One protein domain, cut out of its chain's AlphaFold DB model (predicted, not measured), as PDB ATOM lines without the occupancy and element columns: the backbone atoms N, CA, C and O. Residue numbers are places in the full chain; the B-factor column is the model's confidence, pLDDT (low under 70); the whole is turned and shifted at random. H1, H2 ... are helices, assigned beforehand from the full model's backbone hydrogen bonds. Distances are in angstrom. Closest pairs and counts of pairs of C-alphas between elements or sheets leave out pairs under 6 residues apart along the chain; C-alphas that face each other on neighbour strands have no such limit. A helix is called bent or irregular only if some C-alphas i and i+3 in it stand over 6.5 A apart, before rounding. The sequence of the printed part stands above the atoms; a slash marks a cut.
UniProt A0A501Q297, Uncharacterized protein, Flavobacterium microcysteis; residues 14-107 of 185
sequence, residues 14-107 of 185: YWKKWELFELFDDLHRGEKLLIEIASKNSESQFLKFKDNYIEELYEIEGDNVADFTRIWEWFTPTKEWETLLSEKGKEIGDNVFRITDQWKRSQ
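AT A GLANCE: This is residues 14 to 107 of the 185 residues of an uncharacterized protein of Flavobacterium microcysteis (UniProt A0A501Q297). Three long helices, H2, H3 and H5, make an elongated bundle, with their centres in a triangle: H2 packs on both H3 and H5, and short H4 sits between H3 and H5 on the side away from H2. The tiny H1 lies at one end, while residues 39 to 44 stick out at the other. The 94 printed residues hold H1 to H5 in that order and no named strand, and the class is all helix. The whole is compact, radius of gyration of the C-alphas 12.8 A, and spans 39 by 25 by 18 A.

IN THESE COORDINATES: H1 is residues 14 to 17, 5.0 A long, from C-alpha 14 at (59.076, 33.188, -43.078). H2 is residues 20 to 38, 26.5 A. H3 is residues 44 to 62, 27.5 A. H4 is residues 69 to 75, 10.0 A. H5 is residues 80 to 105, 20.1 A, ending at C-alpha 105 (59.651, 47.663, -38.621). H5 is irregular, C-alphas 84 and 87 being 9.6 A apart, with a kink of 156 degrees near residue 87.

HOW THE PARTS SIT: H1 and H2 are close but not clearly touching, closest C-alphas Trp 15 and Phe 21, 6.6 A. H2 and H3, a helical hairpin, touch at a shallow tilt of 28 degrees, opposite ways, closest C-alphas Leu 34 and Lys 50, 6.1 A. H5 touches H2 with residues 89 to 100 alone, closest C-alphas Val 96 and Leu 23, 5.8 A, at a shallow tilt of 20 degrees, opposite ways. H3 and H5 are close but not clearly touching, closest C-alphas Phe 46 and Leu 84, 6.8 A. H4 and H5, a helical hairpin, touch at 37 degrees, only just steep, closest C-alphas Trp 74 and Glu 80, 5.1 A. H2 and H4 are apart. Every O i to N i+4 pair is within hydrogen-bond range in H2, H3 and H4, and 17 of 22 in H5; H1 is too short for such a pair.

THE WHOLE: The two C-alphas farthest apart, Lys 40 and Gln 107, are 39.0 A apart. The printed part has no cut and no long link. Mean pLDDT of the printed part is 94.9; no printed residue is under 70.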
ATOM      1  N   TYR A  14      59.495  31.794 -43.190       86.00
ATOM      2  CA  TYR A  14      59.076  33.188 -43.078       86.00
ATOM      3  C   TYR A  14      57.913  33.336 -42.091       86.00
ATOM      4  O   TYR A  14      57.965  34.183 -41.206       86.00
ATOM      5  N   TRP A  15      56.897  32.476 -42.200       89.00
ATOM      6  CA  TRP A  15      55.732  32.503 -41.316       89.00
ATOM      7  C   TRP A  15      56.106  32.215 -39.866       89.00
ATOM      8  O   TRP A  15      55.630  32.900 -38.969       89.00
ATOM      9  N   LYS A  16      57.009  31.260 -39.625       90.19
ATOM     10  CA  LYS A  16      57.544  30.998 -38.283       90.19
ATOM     11  C   LYS A  16      58.372  32.162 -37.754       90.19
ATOM     12  O   LYS A  16      58.224  32.525 -36.595       90.19
ATOM     13  N   LYS A  17      59.237  32.746 -38.591       89.00
ATOM     14  CA  LYS A  17      60.093  33.878 -38.209       89.00
ATOM     15  C   LYS A  17      59.275  35.066 -37.700       89.00
ATOM     16  O   LYS A  17      59.729  35.747 -36.787       89.00
ATOM     17  N   TRP A  18      58.128  35.321 -38.321       90.75
ATOM     18  CA  TRP A  18      57.262  36.457 -38.010       90.75
ATOM     19  C   TRP A  18      56.016  36.073 -37.214       90.75
ATOM     20  O   TRP A  18      55.076  36.852 -37.194       90.75
ATOM     21  N   GLU A  19      55.973  34.881 -36.610       94.62
ATOM     22  CA  GLU A  19      54.838  34.432 -35.784       94.62
ATOM     23  C   GLU A  19      53.473  34.525 -36.510       94.62
ATOM     24  O   GLU A  19      52.427  34.698 -35.892       94.62
ATOM     25  N   LEU A  20      53.450  34.379 -37.844       93.25
ATOM     26  CA  LEU A  20      52.245  34.642 -38.641       93.25
ATOM     27  C   LEU A  20      51.123  33.633 -38.389       93.25
ATOM     28  O   LEU A  20      49.959  33.962 -38.570       93.25
ATOM     29  N   PHE A  21      51.448  32.416 -37.949       93.69
ATOM     30  CA  PHE A  21      50.424  31.457 -37.527       93.69
ATOM     31  C   PHE A  21      49.649  31.970 -36.305       93.69
ATOM     32  O   PHE A  21      48.424  31.938 -36.310       93.69
ATOM     33  N   GLU A  22      50.357  32.505 -35.307       96.31
ATOM     34  CA  GLU A  22      49.740  33.091 -34.112       96.31
ATOM     35  C   GLU A  22      48.950  34.354 -34.464       96.31
ATOM     36  O   GLU A  22      47.846  34.553 -33.962       96.31
ATOM     37  N   LEU A  23      49.478  35.165 -35.389       97.62
ATOM     38  CA  LEU A  23      48.762  36.318 -35.928       97.62
ATOM     39  C   LEU A  23      47.411  35.908 -36.518       97.62
ATOM     40  O   LEU A  23      46.395  36.495 -36.163       97.62
ATOM     41  N   PHE A  24      47.378  34.904 -37.399       97.12
ATOM     42  CA  PHE A  24      46.126  34.454 -38.006       97.12
ATOM     43  C   PHE A  24      45.159  33.860 -36.979       97.12
ATOM     44  O   PHE A  24      43.965  34.151 -37.046       97.12
ATOM     45  N   ASP A  25      45.649  33.096 -36.000       97.75
ATOM     46  CA  ASP A  25      44.808  32.582 -34.915       97.75
ATOM     47  C   ASP A  25      44.107  33.725 -34.158       97.75
ATOM     48  O   ASP A  25      42.895  33.666 -33.917       97.75
ATOM     49  N   ASP A  26      44.831  34.800 -33.839       98.50
ATOM     50  CA  ASP A  26      44.252  35.975 -33.190       98.50
ATOM     51  C   ASP A  26      43.356  36.800 -34.107       98.50
ATOM     52  O   ASP A  26      42.324  37.303 -33.652       98.50
ATOM     53  N   LEU A  27      43.665  36.891 -35.402       98.50
ATOM     54  CA  LEU A  27      42.791  37.578 -36.346       98.50
ATOM     55  C   LEU A  27      41.441  36.853 -36.494       98.50
ATOM     56  O   LEU A  27      40.387  37.495 -36.479       98.50
ATOM     57  N   HIS A  28      41.446  35.521 -36.522       98.62
ATOM     58  CA  HIS A  28      40.229  34.701 -36.514       98.62
ATOM     59  C   HIS A  28      39.474  34.793 -35.176       98.62
ATOM     60  O   HIS A  28      38.239  34.772 -35.140       98.62
ATOM     61  N   ARG A  29      40.175  34.936 -34.041       98.50
ATOM     62  CA  ARG A  29      39.532  35.280 -32.754       98.50
ATOM     63  C   ARG A  29      38.883  36.663 -32.815       98.50
ATOM     64  O   ARG A  29      37.771  36.831 -32.309       98.50
ATOM     65  N   GLY A  30      39.543  37.626 -33.454       98.31
ATOM     66  CA  GLY A  30      39.034  38.977 -33.642       98.31
ATOM     67  C   GLY A  30      37.773  39.020 -34.504       98.31
ATOM     68  O   GLY A  30      36.799  39.662 -34.114       98.31
ATOM     69  N   GLU A  31      37.724  38.254 -35.598       98.56
ATOM     70  CA  GLU A  31      36.516  38.087 -36.421       98.56
ATOM     71  C   GLU A  31      35.329  37.613 -35.568       98.56
ATOM     72  O   GLU A  31      34.261  38.232 -35.576       98.56
ATOM     73  N   LYS A  32      35.518  36.543 -34.783       98.31
ATOM     74  CA  LYS A  32      34.464  35.989 -33.916       98.31
ATOM     75  C   LYS A  32      33.943  37.026 -32.923       98.31
ATOM     76  O   LYS A  32      32.728  37.154 -32.761       98.31
ATOM     77  N   LEU A  33      34.845  37.782 -32.296       97.81
ATOM     78  CA  LEU A  33      34.490  38.846 -31.358       97.81
ATOM     79  C   LEU A  33      33.680  39.958 -32.042       97.81
ATOM     80  O   LEU A  33      32.665  40.409 -31.505       97.81
ATOM     81  N   LEU A  34      34.082  40.376 -33.243       97.69
ATOM     82  CA  LEU A  34      33.367  41.399 -34.003       97.69
ATOM     83  C   LEU A  34      31.962  40.937 -34.417       97.69
ATOM     84  O   LEU A  34      31.009  41.713 -34.313       97.69
ATOM     85  N   ILE A  35      31.809  39.679 -34.844       96.81
ATOM     86  CA  ILE A  35      30.506  39.078 -35.175       96.81
ATOM     87  C   ILE A  35      29.603  39.024 -33.937       96.81
ATOM     88  O   ILE A  35      28.425  39.387 -34.014       96.81
ATOM     89  N   GLU A  36      30.142  38.618 -32.785       95.69
ATOM     90  CA  GLU A  36      29.384  38.579 -31.535       95.69
ATOM     91  C   GLU A  36      28.873  39.973 -31.150       95.69
ATOM     92  O   GLU A  36      27.689  40.139 -30.842       95.69
ATOM     93  N   ILE A  37      29.734  40.992 -31.207       94.31
ATOM     94  CA  ILE A  37      29.352  42.371 -30.883       94.31
ATOM     95  C   ILE A  37      28.319  42.899 -31.887       94.31
ATOM     96  O   ILE A  37      27.331  43.501 -31.464       94.31
ATOM     97  N   ALA A  38      28.477  42.625 -33.187       93.88
ATOM     98  CA  ALA A  38      27.545  43.058 -34.234       93.88
ATOM     99  C   ALA A  38      26.114  42.537 -34.025       93.88
ATOM    100  O   ALA A  38      25.155  43.206 -34.401       93.88
ATOM    101  N   SER A  39      25.941  41.383 -33.368       90.81
ATOM    102  CA  SER A  39      24.605  40.861 -33.034       90.81
ATOM    103  C   SER A  39      23.805  41.774 -32.089       90.81
ATOM    104  O   SER A  39      22.582  41.664 -32.005       90.81
ATOM    105  N   LYS A  40      24.492  42.676 -31.375       90.94
ATOM    106  CA  LYS A  40      23.923  43.605 -30.384       90.94
ATOM    107  C   LYS A  40      24.254  45.073 -30.679       90.94
ATOM    108  O   LYS A  40      23.734  45.948 -29.992       90.94
ATOM    109  N   ASN A  41      25.117  45.343 -31.658       82.12
ATOM    110  CA  ASN A  41      25.581  46.673 -32.024       82.12
ATOM    111  C   ASN A  41      25.331  46.928 -33.517       82.12
ATOM    112  O   ASN A  41      25.921  46.275 -34.374       82.12
ATOM    113  N   SER A  42      24.475  47.906 -33.811       85.31
ATOM    114  CA  SER A  42      24.136  48.333 -35.170       85.31
ATOM    115  C   SER A  42      24.781  49.668 -35.561       85.31
ATOM    116  O   SER A  42      24.309  50.339 -36.480       85.31
ATOM    117  N   GLU A  43      25.806  50.112 -34.835       93.31
ATOM    118  CA  GLU A  43      26.501  51.361 -35.120       93.31
ATOM    119  C   GLU A  43      27.258  51.268 -36.452       93.31
ATOM    120  O   GLU A  43      28.068  50.369 -36.682       93.31
ATOM    121  N   SER A  44      26.993  52.223 -37.346       91.44
ATOM    122  CA  SER A  44      27.479  52.194 -38.732       91.44
ATOM    123  C   SER A  44      29.008  52.123 -38.835       91.44
ATOM    124  O   SER A  44      29.541  51.364 -39.644       91.44
ATOM    125  N   GLN A  45      29.729  52.863 -37.982       93.88
ATOM    126  CA  GLN A  45      31.195  52.848 -37.971       93.88
ATOM    127  C   GLN A  45      31.749  51.474 -37.575       93.88
ATOM    128  O   GLN A  45      32.667  50.980 -38.227       93.88
ATOM    129  N   PHE A  46      31.169  50.849 -36.547       96.00
ATOM    130  CA  PHE A  46      31.565  49.521 -36.091       96.00
ATOM    131  C   PHE A  46      31.316  48.460 -37.170       96.00
ATOM    132  O   PHE A  46      32.206  47.668 -37.476       96.00
ATOM    133  N   LEU A  47      30.134  48.473 -37.795       96.50
ATOM    134  CA  LEU A  47      29.795  47.523 -38.859       96.50
ATOM    135  C   LEU A  47      30.726  47.669 -40.067       96.50
ATOM    136  O   LEU A  47      31.241  46.669 -40.559       96.50
ATOM    137  N   LYS A  48      31.020  48.909 -40.476       97.06
ATOM    138  CA  LYS A  48      31.982  49.183 -41.551       97.06
ATOM    139  C   LYS A  48      33.384  48.675 -41.211       97.06
ATOM    140  O   LYS A  48      34.047  48.112 -42.076       97.06
ATOM    141  N   PHE A  49      33.846  48.880 -39.976       97.75
ATOM    142  CA  PHE A  49      35.132  48.345 -39.534       97.75
ATOM    143  C   PHE A  49      35.148  46.816 -39.594       97.75
ATOM    144  O   PHE A  49      36.067  46.255 -40.178       97.75
ATOM    145  N   LYS A  50      34.113  46.148 -39.069       97.81
ATOM    146  CA  LYS A  50      33.989  44.686 -39.124       97.81
ATOM    147  C   LYS A  50      34.048  44.159 -40.555       97.81
ATOM    148  O   LYS A  50      34.749  43.188 -40.805       97.81
ATOM    149  N   ASP A  51      33.292  44.755 -41.472       97.88
ATOM    150  CA  ASP A  51      33.247  44.280 -42.855       97.88
ATOM    151  C   ASP A  51      34.617  44.440 -43.534       97.88
ATOM    152  O   ASP A  51      35.123  43.476 -44.100       97.88
ATOM    153  N   ASN A  52      35.266  45.599 -43.363       98.31
ATOM    154  CA  ASN A  52      36.630  45.825 -43.853       98.31
ATOM    155  C   ASN A  52      37.643  44.847 -43.243       98.31
ATOM    156  O   ASN A  52      38.540  44.385 -43.936       98.31
ATOM    157  N   TYR A  53      37.521  44.567 -41.945       98.38
ATOM    158  CA  TYR A  53      38.396  43.650 -41.223       98.38
ATOM    159  C   TYR A  53      38.316  42.234 -41.792       98.38
ATOM    160  O   TYR A  53      39.340  41.599 -42.023       98.38
ATOM    161  N   ILE A  54      37.093  41.745 -42.011       98.19
ATOM    162  CA  ILE A  54      36.841  40.403 -42.536       98.19
ATOM    163  C   ILE A  54      37.365  40.286 -43.967       98.19
ATOM    164  O   ILE A  54      38.019  39.301 -44.297       98.19
ATOM    165  N   GLU A  55      37.100  41.289 -44.805       98.00
ATOM    166  CA  GLU A  55      37.620  41.343 -46.173       98.00
ATOM    167  C   GLU A  55      39.153  41.273 -46.190       98.00
ATOM    168  O   GLU A  55      39.710  40.388 -46.836       98.00
ATOM    169  N   GLU A  56      39.817  42.126 -45.405       98.06
ATOM    170  CA  GLU A  56      41.278  42.163 -45.312       98.06
ATOM    171  C   GLU A  56      41.862  40.831 -44.825       98.06
ATOM    172  O   GLU A  56      42.824  40.342 -45.405       98.06
ATOM    173  N   LEU A  57      41.280  40.224 -43.781       97.94
ATOM    174  CA  LEU A  57      41.746  38.950 -43.222       97.94
ATOM    175  C   LEU A  57      41.791  37.847 -44.285       97.94
ATOM    176  O   LEU A  57      42.801  37.157 -44.425       97.94
ATOM    177  N   TYR A  58      40.713  37.690 -45.049       96.31
ATOM    178  CA  TYR A  58      40.657  36.647 -46.067       96.31
ATOM    179  C   TYR A  58      41.478  36.997 -47.320       96.31
ATOM    180  O   TYR A  58      41.964  36.083 -47.989       96.31
ATOM    181  N   GLU A  59      41.685  38.284 -47.621       95.38
ATOM    182  CA  GLU A  59      42.613  38.732 -48.666       95.38
ATOM    183  C   GLU A  59      44.058  38.332 -48.320       95.38
ATOM    184  O   GLU A  59      44.692  37.580 -49.066       95.38
ATOM    185  N   ILE A  60      44.549  38.719 -47.138       94.25
ATOM    186  CA  ILE A  60      45.933  38.444 -46.725       94.25
ATOM    187  C   ILE A  60      46.200  36.951 -46.457       94.25
ATOM    188  O   ILE A  60      47.329  36.486 -46.618       94.25
ATOM    189  N   GLU A  61      45.187  36.172 -46.061       90.50
ATOM    190  CA  GLU A  61      45.311  34.718 -45.870       90.50
ATOM    191  C   GLU A  61      45.463  33.978 -47.213       90.50
ATOM    192  O   GLU A  61      46.215  32.999 -47.319       90.50
ATOM    193  N   GLY A  62      44.793  34.477 -48.258       86.69
ATOM    194  CA  GLY A  62      44.893  33.967 -49.625       86.69
ATOM    195  C   GLY A  62      46.186  34.359 -50.346       86.69
ATOM    196  O   GLY A  62      46.565  33.715 -51.332       86.69
ATOM    197  N   ASP A  63      46.889  35.376 -49.851       86.19
ATOM    198  CA  ASP A  63      48.024  35.963 -50.542       86.19
ATOM    199  C   ASP A  63      49.315  35.128 -50.494       86.19
ATOM    200  O   ASP A  63      49.682  34.423 -49.542       86.19
ATOM    201  N   ASN A  64      50.075  35.236 -51.586       77.88
ATOM    202  CA  ASN A  64      51.405  34.634 -51.682       77.88
ATOM    203  C   ASN A  64      52.460  35.451 -50.929       77.88
ATOM    204  O   ASN A  64      53.411  34.876 -50.393       77.88
ATOM    205  N   VAL A  65      52.286  36.772 -50.902       81.69
ATOM    206  CA  VAL A  65      53.122  37.736 -50.184       81.69
ATOM    207  C   VAL A  65      52.172  38.708 -49.493       81.69
ATOM    208  O   VAL A  65      51.827  39.733 -50.062       81.69
ATOM    209  N   ALA A  66      51.721  38.334 -48.299       87.50
ATOM    210  CA  ALA A  66      50.785  39.136 -47.524       87.50
ATOM    211  C   ALA A  66      51.422  40.461 -47.074       87.50
ATOM    212  O   ALA A  66      52.556  40.476 -46.578       87.50
ATOM    213  N   ASP A  67      50.677  41.552 -47.228       92.31
ATOM    214  CA  ASP A  67      50.993  42.864 -46.667       92.31
ATOM    215  C   ASP A  67      50.133  43.091 -45.419       92.31
ATOM    216  O   ASP A  67      48.919  43.236 -45.501       92.31
ATOM    217  N   PHE A  68      50.760  43.139 -44.243       96.06
ATOM    218  CA  PHE A  68      50.052  43.343 -42.976       96.06
ATOM    219  C   PHE A  68      49.923  44.821 -42.591       96.06
ATOM    220  O   PHE A  68      49.606  45.126 -41.443       96.06
ATOM    221  N   THR A  69      50.189  45.763 -43.503       96.19
ATOM    222  CA  THR A  69      50.189  47.201 -43.194       96.19
ATOM    223  C   THR A  69      48.848  47.666 -42.642       96.19
ATOM    224  O   THR A  69      48.829  48.375 -41.640       96.19
ATOM    225  N   ARG A  70      47.731  47.240 -43.235       97.69
ATOM    226  CA  ARG A  70      46.403  47.660 -42.779       97.69
ATOM    227  C   ARG A  70      46.047  47.074 -41.414       97.69
ATOM    228  O   ARG A  70      45.516  47.781 -40.561       97.69
ATOM    229  N   ILE A  71      46.406  45.810 -41.181       98.31
ATOM    230  CA  ILE A  71      46.278  45.174 -39.865       98.31
ATOM    231  C   ILE A  71      47.110  45.947 -38.833       98.31
ATOM    232  O   ILE A  71      46.585  46.355 -37.802       98.31
ATOM    233  N   TRP A  72      48.378  46.237 -39.124       98.19
ATOM    234  CA  TRP A  72      49.230  47.042 -38.244       98.19
ATOM    235  C   TRP A  72      48.612  48.414 -37.925       98.19
ATOM    236  O   TRP A  72      48.614  48.837 -36.769       98.19
ATOM    237  N   GLU A  73      48.038  49.100 -38.918       97.69
ATOM    238  CA  GLU A  73      47.379  50.398 -38.728       97.69
ATOM    239  C   GLU A  73      46.177  50.310 -37.780       97.69
ATOM    240  O   GLU A  73      46.089  51.102 -36.843       97.69
ATOM    241  N   TRP A  74      45.282  49.336 -37.973       98.38
ATOM    242  CA  TRP A  74      44.090  49.171 -37.131       98.38
ATOM    243  C   TRP A  74      44.399  48.803 -35.684       98.38
ATOM    244  O   TRP A  74      43.644  49.177 -34.782       98.38
ATOM    245  N   PHE A  75      45.484  48.060 -35.479       98.25
ATOM    246  CA  PHE A  75      45.896  47.539 -34.181       98.25
ATOM    247  C   PHE A  75      46.938  48.407 -33.471       98.25
ATOM    248  O   PHE A  75      47.226  48.176 -32.300       98.25
ATOM    249  N   THR A  76      47.474  49.435 -34.134       96.38
ATOM    250  CA  THR A  76      48.338  50.427 -33.484       96.38
ATOM    251  C   THR A  76      47.614  51.046 -32.276       96.38
ATOM    252  O   THR A  76      46.420  51.341 -32.371       96.38
ATOM    253  N   PRO A  77      48.295  51.283 -31.137       94.50
ATOM    254  CA  PRO A  77      47.658  51.860 -29.960       94.50
ATOM    255  C   PRO A  77      46.877  53.131 -30.286       94.50
ATOM    256  O   PRO A  77      47.330  53.974 -31.068       94.50
ATOM    257  N   THR A  78      45.718  53.290 -29.654       94.88
ATOM    258  CA  THR A  78      44.745  54.382 -29.821       94.88
ATOM    259  C   THR A  78      44.025  54.428 -31.176       94.88
ATOM    260  O   THR A  78      43.339  55.408 -31.476       94.88
ATOM    261  N   LYS A  79      44.162  53.388 -32.010       96.75
ATOM    262  CA  LYS A  79      43.508  53.288 -33.327       96.75
ATOM    263  C   LYS A  79      42.183  52.538 -33.273       96.75
ATOM    264  O   LYS A  79      41.585  52.395 -32.206       96.75
ATOM    265  N   GLU A  80      41.667  52.166 -34.439       96.50
ATOM    266  CA  GLU A  80      40.321  51.649 -34.650       96.50
ATOM    267  C   GLU A  80      39.983  50.480 -33.723       96.50
ATOM    268  O   GLU A  80      38.930  50.517 -33.087       96.50
ATOM    269  N   TRP A  81      40.865  49.483 -33.593       98.06
ATOM    270  CA  TRP A  81      40.602  48.315 -32.751       98.06
ATOM    271  C   TRP A  81      40.401  48.698 -31.278       98.06
ATOM    272  O   TRP A  81      39.368  48.387 -30.682       98.06
ATOM    273  N   GLU A  82      41.350  49.433 -30.694       96.75
ATOM    274  CA  GLU A  82      41.276  49.872 -29.294       96.75
ATOM    275  C   GLU A  82      40.109  50.843 -29.065       96.75
ATOM    276  O   GLU A  82      39.382  50.732 -28.076       96.75
ATOM    277  N   THR A  83      39.876  51.756 -30.010       96.19
ATOM    278  CA  THR A  83      38.794  52.746 -29.931       96.19
ATOM    279  C   THR A  83      37.419  52.080 -29.927       96.19
ATOM    280  O   THR A  83      36.533  52.508 -29.191       96.19
ATOM    281  N   LEU A  84      37.224  51.036 -30.738       95.62
ATOM    282  CA  LEU A  84      35.925  50.380 -30.895       95.62
ATOM    283  C   LEU A  84      35.666  49.292 -29.844       95.62
ATOM    284  O   LEU A  84      34.512  49.070 -29.474       95.62
ATOM    285  N   LEU A  85      36.703  48.581 -29.388       95.31
ATOM    286  CA  LEU A  85      36.540  47.413 -28.511       95.31
ATOM    287  C   LEU A  85      37.029  47.650 -27.076       95.31
ATOM    288  O   LEU A  85      36.567  46.955 -26.163       95.31
ATOM    289  N   SER A  86      37.933  48.613 -26.868       93.19
ATOM    290  CA  SER A  86      38.573  48.906 -25.579       93.19
ATOM    291  C   SER A  86      39.033  47.611 -24.883       93.19
ATOM    292  O   SER A  86      39.647  46.748 -25.509       93.19
ATOM    293  N   GLU A  87      38.674  47.415 -23.612       95.19
ATOM    294  CA  GLU A  87      39.053  46.234 -22.824       95.19
ATOM    295  C   GLU A  87      38.599  44.898 -23.430       95.19
ATOM    296  O   GLU A  87      39.281  43.890 -23.261       95.19
ATOM    297  N   LYS A  88      37.478  44.857 -24.169       95.25
ATOM    298  CA  LYS A  88      36.982  43.595 -24.754       95.25
ATOM    299  C   LYS A  88      37.918  43.046 -25.824       95.25
ATOM    300  O   LYS A  88      37.967  41.838 -26.022       95.25
ATOM    301  N   GLY A  89      38.606  43.937 -26.532       96.50
ATOM    302  CA  GLY A  89      39.534  43.586 -27.598       96.50
ATOM    303  C   GLY A  89      40.990  43.578 -27.152       96.50
ATOM    304  O   GLY A  89      41.838  43.249 -27.970       96.50
ATOM    305  N   LYS A  90      41.303  43.945 -25.903       96.75
ATOM    306  CA  LYS A  90      42.667  44.295 -25.493       96.75
ATOM    307  C   LYS A  90      43.684  43.174 -25.707       96.75
ATOM    308  O   LYS A  90      44.719  43.416 -26.302       96.75
ATOM    309  N   GLU A  91      43.377  41.950 -25.280       97.50
ATOM    310  CA  GLU A  91      44.307  40.814 -25.405       97.50
ATOM    311  C   GLU A  91      44.662  40.509 -26.871       97.50
ATOM    312  O   GLU A  91      45.837  40.438 -27.221       97.50
ATOM    313  N   ILE A  92      43.644  40.389 -27.733       98.19
ATOM    314  CA  ILE A  92      43.816  40.190 -29.183       98.19
ATOM    315  C   ILE A  92      44.555  41.395 -29.776       98.19
ATOM    316  O   ILE A  92      45.474  41.242 -30.573       98.19
ATOM    317  N   GLY A  93      44.164  42.594 -29.339       98.00
ATOM    318  CA  GLY A  93      44.719  43.868 -29.765       98.00
ATOM    319  C   GLY A  93      46.230  43.935 -29.584       98.00
ATOM    320  O   GLY A  93      46.977  44.159 -30.536       98.00
ATOM    321  N   ASP A  94      46.659  43.679 -28.351       97.38
ATOM    322  CA  ASP A  94      48.051  43.738 -27.931       97.38
ATOM    323  C   ASP A  94      48.910  42.708 -28.682       97.38
ATOM    324  O   ASP A  94      50.007  43.046 -29.134       97.38
ATOM    325  N   ASN A  95      48.431  41.467 -28.858       97.94
ATOM    326  CA  ASN A  95      49.232  40.437 -29.530       97.94
ATOM    327  C   ASN A  95      49.313  40.649 -31.050       97.94
ATOM    328  O   ASN A  95      50.403  40.551 -31.619       97.94
ATOM    329  N   VAL A  96      48.205  41.019 -31.703       98.44
ATOM    330  CA  VAL A  96      48.213  41.360 -33.136       98.44
ATOM    331  C   VAL A  96      49.138  42.547 -33.393       98.44
ATOM    332  O   VAL A  96      49.953  42.500 -34.320       98.44
ATOM    333  N   PHE A  97      49.075  43.593 -32.561       97.81
ATOM    334  CA  PHE A  97      49.976  44.734 -32.691       97.81
ATOM    335  C   PHE A  97      51.438  44.330 -32.498       97.81
ATOM    336  O   PHE A  97      52.269  44.681 -33.327       97.81
ATOM    337  N   ARG A  98      51.759  43.544 -31.461       96.44
ATOM    338  CA  ARG A  98      53.126  43.059 -31.206       96.44
ATOM    339  C   ARG A  98      53.730  42.392 -32.443       96.44
ATOM    340  O   ARG A  98      54.845  42.735 -32.838       96.44
ATOM    341  N   ILE A  99      52.997  41.458 -33.052       96.62
ATOM    342  CA  ILE A  99      53.481  40.694 -34.208       96.62
ATOM    343  C   ILE A  99      53.604  41.601 -35.441       96.62
ATOM    344  O   ILE A  99      54.644  41.635 -36.107       96.62
ATOM    345  N   THR A 100      52.558  42.374 -35.741       96.94
ATOM    346  CA  THR A 100      52.525  43.213 -36.948       96.94
ATOM    347  C   THR A 100      53.461  44.418 -36.875       96.94
ATOM    348  O   THR A 100      54.024  44.796 -37.900       96.94
ATOM    349  N   ASP A 101      53.717  44.982 -35.694       96.00
ATOM    350  CA  ASP A 101      54.695  46.058 -35.490       96.00
ATOM    351  C   ASP A 101      56.121  45.555 -35.725       96.00
ATOM    352  O   ASP A 101      56.900  46.193 -36.439       96.00
ATOM    353  N   GLN A 102      56.449  44.361 -35.224       93.75
ATOM    354  CA  GLN A 102      57.738  43.732 -35.497       93.75
ATOM    355  C   GLN A 102      57.917  43.455 -36.997       93.75
ATOM    356  O   GLN A 102      58.972  43.763 -37.567       93.75
ATOM    357  N   TRP A 103      56.881  42.920 -37.651       94.69
ATOM    358  CA  TRP A 103      56.874  42.728 -39.098       94.69
ATOM    359  C   TRP A 103      57.065  44.058 -39.833       94.69
ATOM    360  O   TRP A 103      57.955  44.158 -40.680       94.69
ATOM    361  N   LYS A 104      56.319  45.108 -39.475       94.81
ATOM    362  CA  LYS A 104      56.355  46.403 -40.161       94.81
ATOM    363  C   LYS A 104      57.718  47.074 -40.046       94.81
ATOM    364  O   LYS A 104      58.260  47.525 -41.054       94.81
ATOM    365  N   ARG A 105      58.313  47.088 -38.847       94.31
ATOM    366  CA  ARG A 105      59.651  47.663 -38.621       94.31
ATOM    367  C   ARG A 105      60.722  46.953 -39.435       94.31
ATOM    368  O   ARG A 105      61.718  47.569 -39.780       94.31
ATOM    369  N   SER A 106      60.524  45.677 -39.769       91.19
ATOM    370  CA  SER A 106      61.464  44.915 -40.595       91.19
ATOM    371  C   SER A 106      61.454  45.249 -42.081       91.19
ATOM    372  O   SER A 106      62.328  44.759 -42.798       91.19
ATOM    373  N   GLN A 107      60.484  46.040 -42.540       90.94
ATOM    374  CA  GLN A 107      60.353  46.420 -43.944       90.94
ATOM    375  C   GLN A 107      61.052  47.747 -44.258       90.94
ATOM    376  O   GLN A 107      61.562  47.911 -45.362       90.94
TER     377      GLN A 107